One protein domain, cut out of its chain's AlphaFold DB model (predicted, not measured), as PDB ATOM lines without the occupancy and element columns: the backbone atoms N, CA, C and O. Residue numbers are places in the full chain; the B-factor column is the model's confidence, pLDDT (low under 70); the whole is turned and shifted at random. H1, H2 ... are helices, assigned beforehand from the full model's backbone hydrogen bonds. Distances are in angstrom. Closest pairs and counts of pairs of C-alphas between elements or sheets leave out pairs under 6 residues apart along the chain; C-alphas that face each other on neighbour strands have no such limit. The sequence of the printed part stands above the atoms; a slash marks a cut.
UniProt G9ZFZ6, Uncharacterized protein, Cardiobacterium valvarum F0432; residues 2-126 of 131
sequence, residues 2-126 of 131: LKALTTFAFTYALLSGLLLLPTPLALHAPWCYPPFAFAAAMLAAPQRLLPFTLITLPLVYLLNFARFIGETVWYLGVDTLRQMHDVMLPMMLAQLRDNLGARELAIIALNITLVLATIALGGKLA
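AT A GLANCE: This is residues 2 to 126 of the 131 residues of an uncharacterized protein of Cardiobacterium valvarum F0432 (UniProt G9ZFZ6). Three long helices, H4, H5 and H6, are joined end to end as a wide, open, three-sided frame, with empty space between H4 and H6. H1 and H3 make a small packed head with H4 on the side of H4 away from H6, with the short H2 near H4, while residues 82 to 99 of H5 and nearly the whole of H6 stand free as a long arm. The printed part has 125 residues with six named helices, H1 to H6 in order, and no named strand; the class is all helix. It is only just extended, close to loose, with a radius of gyration of the C-alphas of 21.1 A, and its flat outline spans 55 by 50 by 24 A.

HOW THE PARTS SIT: Begin with H1, residues 2 to 18, which touches H3, residues 30 to 44; their closest C-alphas, of Ala 4 and Ala 44, are 4.8 A apart. These two run opposite ways at a steep tilt of 39 degrees. H1 also touches H4, residues 49 to 76, which touches H1 with residues 52 to 63 alone; the closest C-alphas, of Ala 13 and Leu 63, are 7.1 A apart. They run the same way at a tilt of 36 degrees, only just steep. H3 and H4 are close but not clearly touching, with the closest C-alphas, of Ala 37 and Val 60, 7.5 A apart. H2, residues 25 to 28, touches no helix, but H2 and H4 are near each other, with 5 pairs of C-alphas within 10 A. Past Gly 77, look at H5, residues 78 to 99: it is about perpendicular to H4, at 77 degrees, and close but not clearly touching it, with the closest C-alphas, of Val 73 and Leu 81, 7.3 A apart. H6, residues 102 to 125, touches no helix and is apart from H4. In H1 and H6 every O i to N i+4 pair is within hydrogen-bond range; in H3 it is 8 of 11, in H4 23 of 24, in H5 15 of 18, and H2 is too short for such a pair.

IN THESE COORDINATES: Find C-alpha 2 at (280.593, 303.600, 478.704); from there H1 runs 24.4 A to C-alpha 18. H2 covers 5.0 A and H3 22.3 A. Find C-alpha 49 at (282.498, 306.755, 465.827), where H4 begins its 39.0 A, with a kink of 31 degrees near residue 56. H5 runs 30.1 A, and H6 runs 33.6 A to C-alpha 125 at (294.382, 279.895, 452.403).

THE WHOLE: The C-alphas farthest apart, of Ala 45 and Ala 102, are 55.3 A apart. The printed part has no cut and no long link. Look for pLDDT under 70 at residues 19 to 31, 75 and 122 to 126; the mean of the printed part is 76.9.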
ATOM      1  N   LEU A   2     281.758 304.088 477.943       80.19
ATOM      2  CA  LEU A   2     280.593 303.600 478.704       80.19
ATOM      3  C   LEU A   2     279.472 304.647 478.847       80.19
ATOM      4  O   LEU A   2     278.341 304.352 478.498       80.19
ATOM      5  N   LYS A   3     279.810 305.886 479.241       82.81
ATOM      6  CA  LYS A   3     278.848 306.999 479.367       82.81
ATOM      7  C   LYS A   3     278.051 307.257 478.079       82.81
ATOM      8  O   LYS A   3     276.842 307.428 478.131       82.81
ATOM      9  N   ALA A   4     278.718 307.245 476.924       81.31
ATOM     10  CA  ALA A   4     278.053 307.418 475.632       81.31
ATOM     11  C   ALA A   4     277.149 306.219 475.308       81.31
ATOM     12  O   ALA A   4     276.043 306.400 474.815       81.31
ATOM     13  N   LEU A   5     277.588 304.999 475.632       82.56
ATOM     14  CA  LEU A   5     276.808 303.783 475.408       82.56
ATOM     15  C   LEU A   5     275.546 303.732 476.281       82.56
ATOM     16  O   LEU A   5     274.485 303.352 475.801       82.56
ATOM     17  N   THR A   6     275.644 304.147 477.546       84.88
ATOM     18  CA  THR A   6     274.501 304.208 478.466       84.88
ATOM     19  C   THR A   6     273.511 305.291 478.055       84.88
ATOM     20  O   THR A   6     272.311 305.032 478.028       84.88
ATOM     21  N   THR A   7     273.997 306.478 477.669       85.56
ATOM     22  CA  THR A   7     273.137 307.550 477.146       85.56
ATOM     23  C   THR A   7     272.446 307.116 475.859       85.56
ATOM     24  O   THR A   7     271.249 307.347 475.702       85.56
ATOM     25  N   PHE A   8     273.168 306.427 474.972       87.75
ATOM     26  CA  PHE A   8     272.610 305.848 473.756       87.75
ATOM     27  C   PHE A   8     271.515 304.829 474.072       87.75
ATOM     28  O   PHE A   8     270.406 304.973 473.574       87.75
ATOM     29  N   ALA A   9     271.799 303.839 474.923       85.12
ATOM     30  CA  ALA A   9     270.855 302.780 475.275       85.12
ATOM     31  C   ALA A   9     269.564 303.346 475.877       85.12
ATOM     32  O   ALA A   9     268.474 302.962 475.464       85.12
ATOM     33  N   PHE A  10     269.693 304.291 476.813       86.25
ATOM     34  CA  PHE A  10     268.554 304.924 477.469       86.25
ATOM     35  C   PHE A  10     267.715 305.745 476.486       86.25
ATOM     36  O   PHE A  10     266.504 305.563 476.394       86.25
ATOM     37  N   THR A  11     268.365 306.603 475.699       85.75
ATOM     38  CA  THR A  11     267.690 307.440 474.698       85.75
ATOM     39  C   THR A  11     267.016 306.588 473.627       85.75
ATOM     40  O   THR A  11     265.872 306.840 473.260       85.75
ATOM     41  N   TYR A  12     267.699 305.545 473.152       84.12
ATOM     42  CA  TYR A  12     267.162 304.615 472.166       84.12
ATOM     43  C   TYR A  12     265.956 303.847 472.710       84.12
ATOM     44  O   TYR A  12     264.957 303.725 472.007       84.12
ATOM     45  N   ALA A  13     266.012 303.373 473.959       82.88
ATOM     46  CA  ALA A  13     264.894 302.690 474.603       82.88
ATOM     47  C   ALA A  13     263.686 303.620 474.798       82.88
ATOM     48  O   ALA A  13     262.560 303.203 474.548       82.88
ATOM     49  N   LEU A  14     263.911 304.884 475.172       84.69
ATOM     50  CA  LEU A  14     262.848 305.882 475.323       84.69
ATOM     51  C   LEU A  14     262.174 306.202 473.976       84.69
ATOM     52  O   LEU A  14     260.951 306.147 473.863       84.69
ATOM     53  N   LEU A  15     262.976 306.478 472.940       81.38
ATOM     54  CA  LEU A  15     262.497 306.749 471.578       81.38
ATOM     55  C   LEU A  15     261.780 305.537 470.971       81.38
ATOM     56  O   LEU A  15     260.730 305.677 470.353       81.38
ATOM     57  N   SER A  16     262.309 304.335 471.193       73.06
ATOM     58  CA  SER A  16     261.682 303.090 470.735       73.06
ATOM     59  C   SER A  16     260.450 302.714 471.563       73.06
ATOM     60  O   SER A  16     259.582 301.996 471.075       73.06
ATOM     61  N   GLY A  17     260.353 303.189 472.805       70.56
ATOM     62  CA  GLY A  17     259.163 303.064 473.639       70.56
ATOM     63  C   GLY A  17     258.019 303.955 473.151       70.56
ATOM     64  O   GLY A  17     256.867 303.549 473.200       70.56
ATOM     65  N   LEU A  18     258.319 305.129 472.588       71.75
ATOM     66  CA  LEU A  18     257.311 305.995 471.956       71.75
ATOM     67  C   LEU A  18     256.640 305.341 470.734       71.75
ATOM     68  O   LEU A  18     255.476 305.624 470.459       71.75
ATOM     69  N   LEU A  19     257.320 304.415 470.044       65.19
ATOM     70  CA  LEU A  19     256.726 303.612 468.964       65.19
ATOM     71  C   LEU A  19     255.613 302.656 469.430       65.19
ATOM     72  O   LEU A  19     254.901 302.124 468.583       65.19
ATOM     73  N   LEU A  20     255.456 302.436 470.740       61.56
ATOM     74  CA  LEU A  20     254.383 301.607 471.304       61.56
ATOM     75  C   LEU A  20     253.015 302.314 471.308       61.56
ATOM     76  O   LEU A  20     252.003 301.666 471.565       61.56
ATOM     77  N   LEU A  21     252.966 303.637 471.090       56.88
ATOM     78  CA  LEU A  21     251.779 304.443 471.406       56.88
ATOM     79  C   LEU A  21     250.722 304.600 470.292       56.88
ATOM     80  O   LEU A  21     249.735 305.299 470.525       56.88
ATOM     81  N   PRO A  22     250.840 303.950 469.117       54.22
ATOM     82  CA  PRO A  22     249.614 303.457 468.470       54.22
ATOM     83  C   PRO A  22     249.817 302.165 467.658       54.22
ATOM     84  O   PRO A  22     250.448 302.188 466.604       54.22
ATOM     85  N   THR A  23     249.172 301.052 468.045       54.59
ATOM     86  CA  THR A  23     249.297 299.729 467.372       54.59
ATOM     87  C   THR A  23     250.762 299.251 467.285       54.59
ATOM     88  O   THR A  23     251.681 300.029 467.533       54.59
ATOM     89  N   PRO A  24     251.074 297.983 466.964       59.59
ATOM     90  CA  PRO A  24     252.463 297.586 466.789       59.59
ATOM     91  C   PRO A  24     252.967 298.121 465.436       59.59
ATOM     92  O   PRO A  24     253.244 297.375 464.503       59.59
ATOM     93  N   LEU A  25     253.096 299.444 465.311       54.12
ATOM     94  CA  LEU A  25     253.768 300.132 464.208       54.12
ATOM     95  C   LEU A  25     255.182 299.571 464.033       54.12
ATOM     96  O   LEU A  25     255.662 299.435 462.921       54.12
ATOM     97  N   ALA A  26     255.800 299.128 465.121       54.53
ATOM     98  CA  ALA A  26     257.015 298.327 465.148       54.53
ATOM     99  C   ALA A  26     257.027 297.074 464.250       54.53
ATOM    100  O   ALA A  26     258.078 296.746 463.697       54.53
ATOM    101  N   LEU A  27     255.896 296.373 464.121       57.88
ATOM    102  CA  LEU A  27     255.735 295.193 463.261       57.88
ATOM    103  C   LEU A  27     255.510 295.585 461.794       57.88
ATOM    104  O   LEU A  27     255.879 294.836 460.894       57.88
ATOM    105  N   HIS A  28     254.935 296.765 461.551       60.31
ATOM    106  CA  HIS A  28     254.553 297.229 460.215       60.31
ATOM    107  C   HIS A  28     255.507 298.268 459.607       60.31
ATOM    108  O   HIS A  28     255.435 298.532 458.411       60.31
ATOM    109  N   ALA A  29     256.405 298.847 460.404       64.62
ATOM    110  CA  ALA A  29     257.319 299.917 460.021       64.62
ATOM    111  C   ALA A  29     258.731 299.721 460.614       64.62
ATOM    112  O   ALA A  29     259.226 300.581 461.352       64.62
ATOM    113  N   PRO A  30     259.439 298.625 460.267       63.94
ATOM    114  CA  PRO A  30     260.815 298.388 460.717       63.94
ATOM    115  C   PRO A  30     261.801 299.479 460.252       63.94
ATOM    116  O   PRO A  30     262.880 299.648 460.815       63.94
ATOM    117  N   TRP A  31     261.418 300.289 459.265       66.69
ATOM    118  CA  TRP A  31     262.151 301.478 458.827       66.69
ATOM    119  C   TRP A  31     262.153 302.641 459.837       66.69
ATOM    120  O   TRP A  31     262.907 303.590 459.637       66.69
ATOM    121  N   CYS A  32     261.379 302.589 460.930       70.06
ATOM    122  CA  CYS A  32     261.432 303.611 461.986       70.06
ATOM    123  C   CYS A  32     262.609 303.444 462.966       70.06
ATOM    124  O   CYS A  32     262.996 304.416 463.612       70.06
ATOM    125  N   TYR A  33     263.229 302.261 463.072       70.62
ATOM    126  CA  TYR A  33     264.350 302.044 464.002       70.62
ATOM    127  C   TYR A  33     265.654 302.767 463.615       70.62
ATOM    128  O   TYR A  33     266.295 303.327 464.510       70.62
ATOM    129  N   PRO A  34     266.071 302.814 462.330       76.62
ATOM    130  CA  PRO A  34     267.296 303.511 461.940       76.62
ATOM    131  C   PRO A  34     267.297 305.019 462.269       76.62
ATOM    132  O   PRO A  34     268.293 305.482 462.829       76.62
ATOM    133  N   PRO A  35     266.209 305.790 462.032       79.75
ATOM    134  CA  PRO A  35     266.122 307.188 462.467       79.75
ATOM    135  C   PRO A  35     266.260 307.384 463.983       79.75
ATOM    136  O   PRO A  35     266.949 308.306 464.420       79.75
ATOM    137  N   PHE A  36     265.670 306.509 464.807       79.00
ATOM    138  CA  PHE A  36     265.787 306.611 466.269       79.00
ATOM    139  C   PHE A  36     267.162 306.204 466.791       79.00
ATOM    140  O   PHE A  36     267.684 306.850 467.700       79.00
ATOM    141  N   ALA A  37     267.788 305.186 466.194       81.06
ATOM    142  CA  ALA A  37     269.178 304.843 466.482       81.06
ATOM    143  C   ALA A  37     270.114 306.009 466.130       81.06
ATOM    144  O   ALA A  37     271.021 306.331 466.896       81.06
ATOM    145  N   PHE A  38     269.862 306.695 465.015       81.06
ATOM    146  CA  PHE A  38     270.625 307.875 464.625       81.06
ATOM    147  C   PHE A  38     270.432 309.045 465.603       81.06
ATOM    148  O   PHE A  38     271.415 309.620 466.070       81.06
ATOM    149  N   ALA A  39     269.189 309.355 465.986       83.31
ATOM    150  CA  ALA A  39     268.894 310.397 466.972       83.31
ATOM    151  C   ALA A  39     269.547 310.102 468.337       83.31
ATOM    152  O   ALA A  39     270.176 310.979 468.934       83.31
ATOM    153  N   ALA A  40     269.479 308.850 468.801       84.25
ATOM    154  CA  ALA A  40     270.139 308.416 470.029       84.25
ATOM    155  C   ALA A  40     271.672 308.519 469.938       84.25
ATOM    156  O   ALA A  40     272.325 308.890 470.913       84.25
ATOM    157  N   ALA A  41     272.261 308.228 468.774       83.31
ATOM    158  CA  ALA A  41     273.698 308.368 468.546       83.31
ATOM    159  C   ALA A  41     274.151 309.838 468.544       83.31
ATOM    160  O   ALA A  41     275.200 310.143 469.112       83.31
ATOM    161  N   MET A  42     273.353 310.745 467.970       84.06
ATOM    162  CA  MET A  42     273.608 312.192 468.011       84.06
ATOM    163  C   MET A  42     273.606 312.722 469.450       84.06
ATOM    164  O   MET A  42     274.527 313.434 469.846       84.06
ATOM    165  N   LEU A  43     272.631 312.302 470.262       82.44
ATOM    166  CA  LEU A  43     272.537 312.660 471.685       82.44
ATOM    167  C   LEU A  43     273.664 312.056 472.534       82.44
ATOM    168  O   LEU A  43     274.129 312.675 473.489       82.44
ATOM    169  N   ALA A  44     274.132 310.857 472.184       81.56
ATOM    170  CA  ALA A  44     275.249 310.208 472.862       81.56
ATOM    171  C   ALA A  44     276.617 310.840 472.544       81.56
ATOM    172  O   ALA A  44     277.578 310.564 473.268       81.56
ATOM    173  N   ALA A  45     276.706 311.649 471.478       80.75
ATOM    174  CA  ALA A  45     277.897 312.375 471.028       80.75
ATOM    175  C   ALA A  45     279.213 311.572 471.179       80.75
ATOM    176  O   ALA A  45     280.130 311.978 471.904       80.75
ATOM    177  N   PRO A  46     279.326 310.385 470.551       75.88
ATOM    178  CA  PRO A  46     280.474 309.513 470.745       75.88
ATOM    179  C   PRO A  46     281.751 310.128 470.160       75.88
ATOM    180  O   PRO A  46     281.847 310.388 468.966       75.88
ATOM    181  N   GLN A  47     282.788 310.264 470.990       77.25
ATOM    182  CA  GLN A  47     284.105 310.770 470.564       77.25
ATOM    183  C   GLN A  47     284.801 309.877 469.518       77.25
ATOM    184  O   GLN A  47     285.633 310.353 468.753       77.25
ATOM    185  N   ARG A  48     284.497 308.571 469.492       79.56
ATOM    186  CA  ARG A  48     285.069 307.600 468.544       79.56
ATOM    187  C   ARG A  48     283.946 306.854 467.830       79.56
ATOM    188  O   ARG A  48     283.401 305.904 468.383       79.56
ATOM    189  N   LEU A  49     283.634 307.269 466.605       77.06
ATOM    190  CA  LEU A  49     282.498 306.755 465.827       77.06
ATOM    191  C   LEU A  49     282.614 305.260 465.495       77.06
ATOM    192  O   LEU A  49     281.697 304.511 465.796       77.06
ATOM    193  N   LEU A  50     283.749 304.810 464.951       79.88
ATOM    194  CA  LEU A  50     283.973 303.409 464.543       79.88
ATOM    195  C   LEU A  50     283.813 302.369 465.672       79.88
ATOM    196  O   LEU A  50     283.043 301.425 465.523       79.88
ATOM    197  N   PRO A  51     284.511 302.492 466.816       81.31
ATOM    198  CA  PRO A  51     284.342 301.526 467.899       81.31
ATOM    199  C   PRO A  51     282.986 301.676 468.596       81.31
ATOM    200  O   PRO A  51     282.502 300.722 469.193       81.31
ATOM    201  N   PHE A  52     282.362 302.855 468.528       79.88
ATOM    202  CA  PHE A  52     281.013 303.045 469.043       79.88
ATOM    203  C   PHE A  52     279.991 302.292 468.194       79.88
ATOM    204  O   PHE A  52     279.222 301.528 468.762       79.88
ATOM    205  N   THR A  53     280.027 302.424 466.863       80.38
ATOM    206  CA  THR A  53     279.098 301.727 465.958       80.38
ATOM    207  C   THR A  53     279.215 300.210 466.049       80.38
ATOM    208  O   THR A  53     278.195 299.527 466.065       80.38
ATOM    209  N   LEU A  54     280.431 299.672 466.192       83.06
ATOM    210  CA  LEU A  54     280.648 298.229 466.365       83.06
ATOM    211  C   LEU A  54     279.998 297.661 467.636       83.06
ATOM    212  O   LEU A  54     279.589 296.505 467.640       83.06
ATOM    213  N   ILE A  55     279.885 298.459 468.703       81.94
ATOM    214  CA  ILE A  55     279.263 298.030 469.965       81.94
ATOM    215  C   ILE A  55     277.772 298.377 469.995       81.94
ATOM    216  O   ILE A  55     276.975 297.627 470.556       81.94
ATOM    217  N   THR A  56     277.359 299.490 469.391       81.62
ATOM    218  CA  THR A  56     275.945 299.872 469.374       81.62
ATOM    219  C   THR A  56     275.113 299.018 468.430       81.62
ATOM    220  O   THR A  56     273.952 298.791 468.738       81.62
ATOM    221  N   LEU A  57     275.677 298.470 467.349       82.81
ATOM    222  CA  LEU A  57     274.971 297.534 466.463       82.81
ATOM    223  C   LEU A  57     274.377 296.316 467.202       82.81
ATOM    224  O   LEU A  57     273.158 296.136 467.157       82.81
ATOM    225  N   PRO A  58     275.177 295.498 467.916       81.88
ATOM    226  CA  PRO A  58     274.636 294.372 468.676       81.88
ATOM    227  C   PRO A  58     273.735 294.835 469.829       81.88
ATOM    228  O   PRO A  58     272.758 294.163 470.153       81.88
ATOM    229  N   LEU A  59     274.009 296.002 470.419       83.31
ATOM    230  CA  LEU A  59     273.181 296.568 471.482       83.31
ATOM    231  C   LEU A  59     271.778 296.961 470.987       83.31
ATOM    232  O   LEU A  59     270.796 296.659 471.655       83.31
ATOM    233  N   VAL A  60     271.664 297.587 469.813       83.81
ATOM    234  CA  VAL A  60     270.377 297.907 469.172       83.81
ATOM    235  C   VAL A  60     269.585 296.630 468.910       83.81
ATOM    236  O   VAL A  60     268.387 296.587 469.187       83.81
ATOM    237  N   TYR A  61     270.254 295.572 468.441       81.75
ATOM    238  CA  TYR A  61     269.618 294.274 468.228       81.75
ATOM    239  C   TYR A  61     269.068 293.684 469.534       81.75
ATOM    240  O   TYR A  61     267.906 293.293 469.586       81.75
ATOM    241  N   LEU A  62     269.864 293.692 470.610       83.94
ATOM    242  CA  LEU A  62     269.442 293.220 471.932       83.94
ATOM    243  C   LEU A  62     268.271 294.026 472.500       83.94
ATOM    244  O   LEU A  62     267.329 293.443 473.030       83.94
ATOM    245  N   LEU A  63     268.302 295.355 472.376       83.19
ATOM    246  CA  LEU A  63     267.226 296.225 472.854       83.19
ATOM    247  C   LEU A  63     265.934 296.003 472.060       83.19
ATOM    248  O   LEU A  63     264.859 295.925 472.653       83.19
ATOM    249  N   ASN A  64     266.028 295.826 470.741       80.56
ATOM    250  CA  ASN A  64     264.878 295.482 469.904       80.56
ATOM    251  C   ASN A  64     264.327 294.093 470.227       80.56
ATOM    252  O   ASN A  64     263.112 293.922 470.267       80.56
ATOM    253  N   PHE A  65     265.199 293.122 470.495       79.50
ATOM    254  CA  PHE A  65     264.796 291.786 470.916       79.50
ATOM    255  C   PHE A  65     264.075 291.818 472.266       79.50
ATOM    256  O   PHE A  65     262.972 291.294 472.383       79.50
ATOM    257  N   ALA A  66     264.637 292.498 473.270       81.19
ATOM    258  CA  ALA A  66     263.995 292.665 474.573       81.19
ATOM    259  C   ALA A  66     262.625 293.349 474.447       81.19
ATOM    260  O   ALA A  66     261.659 292.929 475.082       81.19
ATOM    261  N   ARG A  67     262.523 294.360 473.575       77.19
ATOM    262  CA  ARG A  67     261.266 295.042 473.258       77.19
ATOM    263  C   ARG A  67     260.256 294.101 472.603       77.19
ATOM    264  O   ARG A  67     259.115 294.069 473.034       77.19
ATOM    265  N   PHE A  68     260.678 293.312 471.617       76.88
ATOM    266  CA  PHE A  68     259.832 292.317 470.955       76.88
ATOM    267  C   PHE A  68     259.298 291.275 471.943       76.88
ATOM    268  O   PHE A  68     258.107 290.971 471.926       76.88
ATOM    269  N   ILE A  69     260.147 290.763 472.837       76.81
ATOM    270  CA  ILE A  69     259.722 289.844 473.899       76.81
ATOM    271  C   ILE A  69     258.726 290.537 474.831       76.81
ATOM    272  O   ILE A  69     257.683 289.964 475.127       76.81
ATOM    273  N   GLY A  70     259.003 291.777 475.244       75.25
ATOM    274  CA  GLY A  70     258.100 292.569 476.078       75.25
ATOM    275  C   GLY A  70     256.732 292.799 475.433       75.25
ATOM    276  O   GLY A  70     255.718 292.547 476.072       75.25
ATOM    277  N   GLU A  71     256.691 293.207 474.162       72.69
ATOM    278  CA  GLU A  71     255.453 293.357 473.383       72.69
ATOM    279  C   GLU A  71     254.713 292.028 473.258       72.69
ATOM    280  O   GLU A  71     253.514 291.959 473.500       72.69
ATOM    281  N   THR A  72     255.425 290.955 472.924       70.69
ATOM    282  CA  THR A  72     254.832 289.626 472.767       70.69
ATOM    283  C   THR A  72     254.220 289.145 474.083       70.69
ATOM    284  O   THR A  72     253.087 288.677 474.093       70.69
ATOM    285  N   VAL A  73     254.920 289.320 475.206       77.50
ATOM    286  CA  VAL A  73     254.405 289.008 476.547       77.50
ATOM    287  C   VAL A  73     253.220 289.900 476.909       77.50
ATOM    288  O   VAL A  73     252.252 289.407 477.478       77.50
ATOM    289  N   TRP A  74     253.269 291.188 476.577       75.25
ATOM    290  CA  TRP A  74     252.189 292.133 476.857       75.25
ATOM    291  C   TRP A  74     250.911 291.809 476.074       75.25
ATOM    292  O   TRP A  74     249.821 291.845 476.637       75.25
ATOM    293  N   TYR A  75     251.040 291.475 474.786       68.75
ATOM    294  CA  TYR A  75     249.901 291.208 473.909       68.75
ATOM    295  C   TYR A  75     249.349 289.784 474.035       68.75
ATOM    296  O   TYR A  75     248.133 289.618 474.014       68.75
ATOM    297  N   LEU A  76     250.200 288.757 474.146       72.50
ATOM    298  CA  LEU A  76     249.738 287.368 474.281       72.50
ATOM    299  C   LEU A  76     249.509 286.960 475.741       72.50
ATOM    300  O   LEU A  76     248.676 286.095 475.998       72.50
ATOM    301  N   GLY A  77     250.223 287.556 476.693       79.25
ATOM    302  CA  GLY A  77     250.257 287.105 478.083       79.25
ATOM    303  C   GLY A  77     251.249 285.958 478.303       79.25
ATOM    304  O   GLY A  77     251.465 285.104 477.439       79.25
ATOM    305  N   VAL A  78     251.858 285.927 479.494       74.25
ATOM    306  CA  VAL A  78     252.836 284.891 479.884       74.25
ATOM    307  C   VAL A  78     252.212 283.496 479.851       74.25
ATOM    308  O   VAL A  78     252.855 282.557 479.390       74.25
ATOM    309  N   ASP A  79     250.961 283.362 480.289       72.38
ATOM    310  CA  ASP A  79     250.282 282.066 480.365       72.38
ATOM    311  C   ASP A  79     249.990 281.491 478.978       72.38
ATOM    312  O   ASP A  79     250.247 280.315 478.732       72.38
ATOM    313  N   THR A  80     249.562 282.329 478.032       74.38
ATOM    314  CA  THR A  80     249.367 281.928 476.632       74.38
ATOM    315  C   THR A  80     250.687 281.530 475.978       74.38
ATOM    316  O   THR A  80     250.745 280.531 475.265       74.38
ATOM    317  N   LEU A  81     251.773 282.271 476.237       75.94
ATOM    318  CA  LEU A  81     253.104 281.921 475.731       75.94
ATOM    319  C   LEU A  81     253.618 280.613 476.326       75.94
ATOM    320  O   LEU A  81     254.164 279.794 475.591       75.94
ATOM    321  N   ARG A  82     253.415 280.394 477.628       72.44
ATOM    322  CA  ARG A  82     253.723 279.124 478.287       72.44
ATOM    323  C   ARG A  82     252.906 277.994 477.669       72.44
ATOM    324  O   ARG A  82     253.477 276.973 477.324       72.44
ATOM    325  N   GLN A  83     251.618 278.194 477.419       73.44
ATOM    326  CA  GLN A  83     250.762 277.177 476.810       73.44
ATOM    327  C   GLN A  83     251.157 276.864 475.355       73.44
ATOM    328  O   GLN A  83     251.182 275.700 474.957       73.44
ATOM    329  N   MET A  84     251.536 277.871 474.563       75.69
ATOM    330  CA  MET A  84     252.102 277.662 473.224       75.69
ATOM    331  C   MET A  84     253.461 276.948 473.288       75.69
ATOM    332  O   MET A  84     253.737 276.073 472.465       75.69
ATOM    333  N   HIS A  85     254.296 277.276 474.276       78.50
ATOM    334  CA  HIS A  85     255.576 276.612 474.508       78.50
ATOM    335  C   HIS A  85     255.413 275.170 475.002       78.50
ATOM    336  O   HIS A  85     256.199 274.321 474.618       78.50
ATOM    337  N   ASP A  86     254.397 274.869 475.803       75.62
ATOM    338  CA  ASP A  86     254.194 273.540 476.384       75.62
ATOM    339  C   ASP A  86     253.442 272.591 475.441       75.62
ATOM    340  O   ASP A  86     253.561 271.376 475.569       75.62
ATOM    341  N   VAL A  87     252.673 273.111 474.480       72.19
ATOM    342  CA  VAL A  87     251.864 272.279 473.568       72.19
ATOM    343  C   VAL A  87     252.419 272.280 472.148       72.19
ATOM    344  O   VAL A  87     252.611 271.223 471.548       72.19
ATOM    345  N   MET A  88     252.710 273.457 471.593       78.44
ATOM    346  CA  MET A  88     253.080 273.598 470.183       78.44
ATOM    347  C   MET A  88     254.556 273.273 469.948       78.44
ATOM    348  O   MET A  88     254.888 272.593 468.978       78.44
ATOM    349  N   LEU A  89     255.448 273.690 470.853       81.44
ATOM    350  CA  LEU A  89     256.880 273.413 470.715       81.44
ATOM    351  C   LEU A  89     257.219 271.917 470.831       81.44
ATOM    352  O   LEU A  89     257.976 271.438 469.986       81.44
ATOM    353  N   PRO A  90     256.677 271.134 471.787       79.44
ATOM    354  CA  PRO A  90     256.985 269.711 471.881       79.44
ATOM    355  C   PRO A  90     256.402 268.944 470.705       79.44
ATOM    356  O   PRO A  90     257.016 267.987 470.247       79.44
ATOM    357  N   MET A  91     255.266 269.394 470.166       82.88
ATOM    358  CA  MET A  91     254.690 268.835 468.950       82.88
ATOM    359  C   MET A  91     255.582 269.107 467.735       82.88
ATOM    360  O   MET A  91     255.903 268.175 467.005       82.88
ATOM    361  N   MET A  92     256.064 270.343 467.560       81.38
ATOM    362  CA  MET A  92     257.020 270.676 466.500       81.38
ATOM    363  C   MET A  92     258.340 269.912 466.658       81.38
ATOM    364  O   MET A  92     258.871 269.425 465.666       81.38
ATOM    365  N   LEU A  93     258.860 269.761 467.880       81.44
ATOM    366  CA  LEU A  93     260.076 268.988 468.161       81.44
ATOM    367  C   LEU A  93     259.878 267.487 467.934       81.44
ATOM    368  O   LEU A  93     260.774 266.838 467.403       81.44
ATOM    369  N   ALA A  94     258.720 266.938 468.298       81.50
ATOM    370  CA  ALA A  94     258.368 265.551 468.017       81.50
ATOM    371  C   ALA A  94     258.253 265.319 466.508       81.50
ATOM    372  O   ALA A  94     258.866 264.394 465.995       81.50
ATOM    373  N   GLN A  95     257.582 266.214 465.778       80.12
ATOM    374  CA  GLN A  95     257.537 266.163 464.318       80.12
ATOM    375  C   GLN A  95     258.926 266.303 463.697       80.12
ATOM    376  O   GLN A  95     259.233 265.611 462.732       80.12
ATOM    377  N   LEU A  96     259.778 267.183 464.223       79.12
ATOM    378  CA  LEU A  96     261.142 267.330 463.729       79.12
ATOM    379  C   LEU A  96     261.931 266.039 463.951       79.12
ATOM    380  O   LEU A  96     262.575 265.561 463.029       79.12
ATOM    381  N   ARG A  97     261.845 265.460 465.154       79.50
ATOM    382  CA  ARG A  97     262.483 264.190 465.517       79.50
ATOM    383  C   ARG A  97     262.013 263.052 464.620       79.50
ATOM    384  O   ARG A  97     262.840 262.288 464.143       79.50
ATOM    385  N   ASP A  98     260.712 262.955 464.386       81.62
ATOM    386  CA  ASP A  98     260.130 261.866 463.609       81.62
ATOM    387  C   ASP A  98     260.423 262.030 462.099       81.62
ATOM    388  O   ASP A  98     260.515 261.038 461.380       81.62
ATOM    389  N   ASN A  99     260.652 263.264 461.622       78.25
ATOM    390  CA  ASN A  99     261.085 263.556 460.247       78.25
ATOM    391  C   ASN A  99     262.616 263.555 460.057       78.25
ATOM    392  O   ASN A  99     263.096 263.500 458.924       78.25
ATOM    393  N   LEU A 100     263.399 263.633 461.136       75.62
ATOM    394  CA  LEU A 100     264.860 263.549 461.110       75.62
ATOM    395  C   LEU A 100     265.291 262.086 461.178       75.62
ATOM    396  O   LEU A 100     265.675 261.564 462.225       75.62
ATOM    397  N   GLY A 101     265.257 261.425 460.025       78.56
ATOM    398  CA  GLY A 101     265.856 260.109 459.862       78.56
ATOM    399  C   GLY A 101     267.385 260.149 459.965       78.56
ATOM    400  O   GLY A 101     268.041 261.189 459.845       78.56
ATOM    401  N   ALA A 102     267.989 258.971 460.155       75.00
ATOM    402  CA  ALA A 102     269.447 258.819 460.218       75.00
ATOM    403  C   ALA A 102     270.151 259.344 458.950       75.00
ATOM    404  O   ALA A 102     271.285 259.819 459.011       75.00
ATOM    405  N   ARG A 103     269.465 259.289 457.803       78.94
ATOM    406  CA  ARG A 103     269.959 259.779 456.514       78.94
ATOM    407  C   ARG A 103     269.997 261.305 456.463       78.94
ATOM    408  O   ARG A 103     270.998 261.875 456.038       78.94
ATOM    409  N   GLU A 104     268.943 261.967 456.914       81.81
ATOM    410  CA  GLU A 104     268.831 263.425 456.956       81.81
ATOM    411  C   GLU A 104     269.847 264.000 457.947       81.81
ATOM    412  O   GLU A 104     270.563 264.948 457.621       81.81
ATOM    413  N   LEU A 105     270.007 263.356 459.108       81.06
ATOM    414  CA  LEU A 105     271.056 263.688 460.072       81.06
ATOM    415  C   LEU A 105     272.461 263.515 459.486       81.06
ATOM    416  O   LEU A 105     273.304 264.389 459.681       81.06
ATOM    417  N   ALA A 106     272.718 262.445 458.729       81.62
ATOM    418  CA  ALA A 106     274.006 262.242 458.066       81.62
ATOM    419  C   ALA A 106     274.300 263.333 457.023       81.62
ATOM    420  O   ALA A 106     275.428 263.814 456.939       81.62
ATOM    421  N   ILE A 107     273.291 263.773 456.265       86.31
ATOM    422  CA  ILE A 107     273.429 264.856 455.279       86.31
ATOM    423  C   ILE A 107     273.671 266.206 455.968       86.31
ATOM    424  O   ILE A 107     274.509 266.986 455.512       86.31
ATOM    425  N   ILE A 108     272.970 266.490 457.069       83.81
ATOM    426  CA  ILE A 108     273.180 267.709 457.864       83.81
ATOM    427  C   ILE A 108     274.586 267.703 458.467       83.81
ATOM    428  O   ILE A 108     275.319 268.679 458.321       83.81
ATOM    429  N   ALA A 109     275.000 266.592 459.081       86.31
ATOM    430  CA  ALA A 109     276.332 266.442 459.655       86.31
ATOM    431  C   ALA A 109     277.432 266.579 458.591       86.31
ATOM    432  O   ALA A 109     278.423 267.274 458.821       86.31
ATOM    433  N   LEU A 110     277.244 265.987 457.408       88.94
ATOM    434  CA  LEU A 110     278.172 266.123 456.287       88.94
ATOM    435  C   LEU A 110     278.278 267.580 455.827       88.94
ATOM    436  O   LEU A 110     279.391 268.074 455.669       88.94
ATOM    437  N   ASN A 111     277.154 268.287 455.673       88.75
ATOM    438  CA  ASN A 111     277.152 269.703 455.293       88.75
ATOM    439  C   ASN A 111     277.840 270.582 456.340       88.75
ATOM    440  O   ASN A 111     278.681 271.402 455.983       88.75
ATOM    441  N   ILE A 112     277.546 270.386 457.628       88.12
ATOM    442  CA  ILE A 112     278.218 271.109 458.717       88.12
ATOM    443  C   ILE A 112     279.725 270.838 458.675       88.12
ATOM    444  O   ILE A 112     280.519 271.772 458.743       88.12
ATOM    445  N   THR A 113     280.128 269.580 458.496       88.81
ATOM    446  CA  THR A 113     281.543 269.201 458.378       88.81
ATOM    447  C   THR A 113     282.198 269.866 457.170       88.81
ATOM    448  O   THR A 113     283.314 270.367 457.282       88.81
ATOM    449  N   LEU A 114     281.506 269.935 456.030       87.00
ATOM    450  CA  LEU A 114     282.002 270.574 454.812       87.00
ATOM    451  C   LEU A 114     282.164 272.090 454.986       87.00
ATOM    452  O   LEU A 114     283.170 272.654 454.558       87.00
ATOM    453  N   VAL A 115     281.198 272.742 455.641       86.00
ATOM    454  CA  VAL A 115     281.235 274.176 455.967       86.00
ATOM    455  C   VAL A 115     282.371 274.475 456.945       86.00
ATOM    456  O   VAL A 115     283.159 275.391 456.727       86.00
ATOM    457  N   LEU A 116     282.531 273.671 457.997       84.44
ATOM    458  CA  LEU A 116     283.645 273.819 458.935       84.44
ATOM    459  C   LEU A 116     284.997 273.559 458.258       84.44
ATOM    460  O   LEU A 116     285.951 274.297 458.496       84.44
ATOM    461  N   ALA A 117     285.079 272.564 457.371       83.62
ATOM    462  CA  ALA A 117     286.279 272.282 456.592       83.62
ATOM    463  C   ALA A 117     286.615 273.432 455.635       83.62
ATOM    464  O   ALA A 117     287.777 273.814 455.538       83.62
ATOM    465  N   THR A 118     285.623 274.033 454.974       84.06
ATOM    466  CA  THR A 118     285.835 275.209 454.112       84.06
ATOM    467  C   THR A 118     286.234 276.445 454.905       84.06
ATOM    468  O   THR A 118     287.111 277.169 454.452       84.06
ATOM    469  N   ILE A 119     285.692 276.672 456.104       77.44
ATOM    470  CA  ILE A 119     286.151 277.754 456.991       77.44
ATOM    471  C   ILE A 119     287.595 277.502 457.448       77.44
ATOM    472  O   ILE A 119     288.423 278.408 457.395       77.44
ATOM    473  N   ALA A 120     287.932 276.274 457.849       77.25
ATOM    474  CA  ALA A 120     289.279 275.923 458.296       77.25
ATOM    475  C   ALA A 120     290.313 275.993 457.158       77.25
ATOM    476  O   ALA A 120     291.423 276.484 457.357       77.25
ATOM    477  N   LEU A 121     289.959 275.527 455.960       75.50
ATOM    478  CA  LEU A 121     290.814 275.583 454.774       75.50
ATOM    479  C   LEU A 121     290.893 277.002 454.203       75.50
ATOM    480  O   LEU A 121     291.980 277.447 453.858       75.50
ATOM    481  N   GLY A 122     289.786 277.745 454.180       66.25
ATOM    482  CA  GLY A 122     289.749 279.161 453.808       66.25
ATOM    483  C   GLY A 122     290.552 280.038 454.771       66.25
ATOM    484  O   GLY A 122     291.262 280.938 454.334       66.25
ATOM    485  N   GLY A 123     290.541 279.717 456.068       58.53
ATOM    486  CA  GLY A 123     291.407 280.338 457.073       58.53
ATOM    487  C   GLY A 123     292.891 279.994 456.903       58.53
ATOM    488  O   GLY A 123     293.743 280.814 457.228       58.53
ATOM    489  N   LYS A 124     293.215 278.818 456.345       55.38
ATOM    490  CA  LYS A 124     294.590 278.425 455.980       55.38
ATOM    491  C   LYS A 124     295.054 278.983 454.627       55.38
ATOM    492  O   LYS A 124     296.256 279.077 454.406       55.38
ATOM    493  N   LEU A 125     294.125 279.336 453.737       51.81
ATOM    494  CA  LEU A 125     294.382 279.895 452.403       51.81
ATOM    495  C   LEU A 125     294.299 281.427 452.360       51.81
ATOM    496  O   LEU A 125     294.588 282.016 451.319       51.81
ATOM    497  N   ALA A 126     293.940 282.086 453.465       44.69
ATOM    498  CA  ALA A 126     294.103 283.525 453.589       44.69
ATOM    499  C   ALA A 126     295.606 283.846 453.479       44.69
ATOM    500  O   ALA A 126     296.378 283.417 454.345       44.69
TER     501      ALA A 126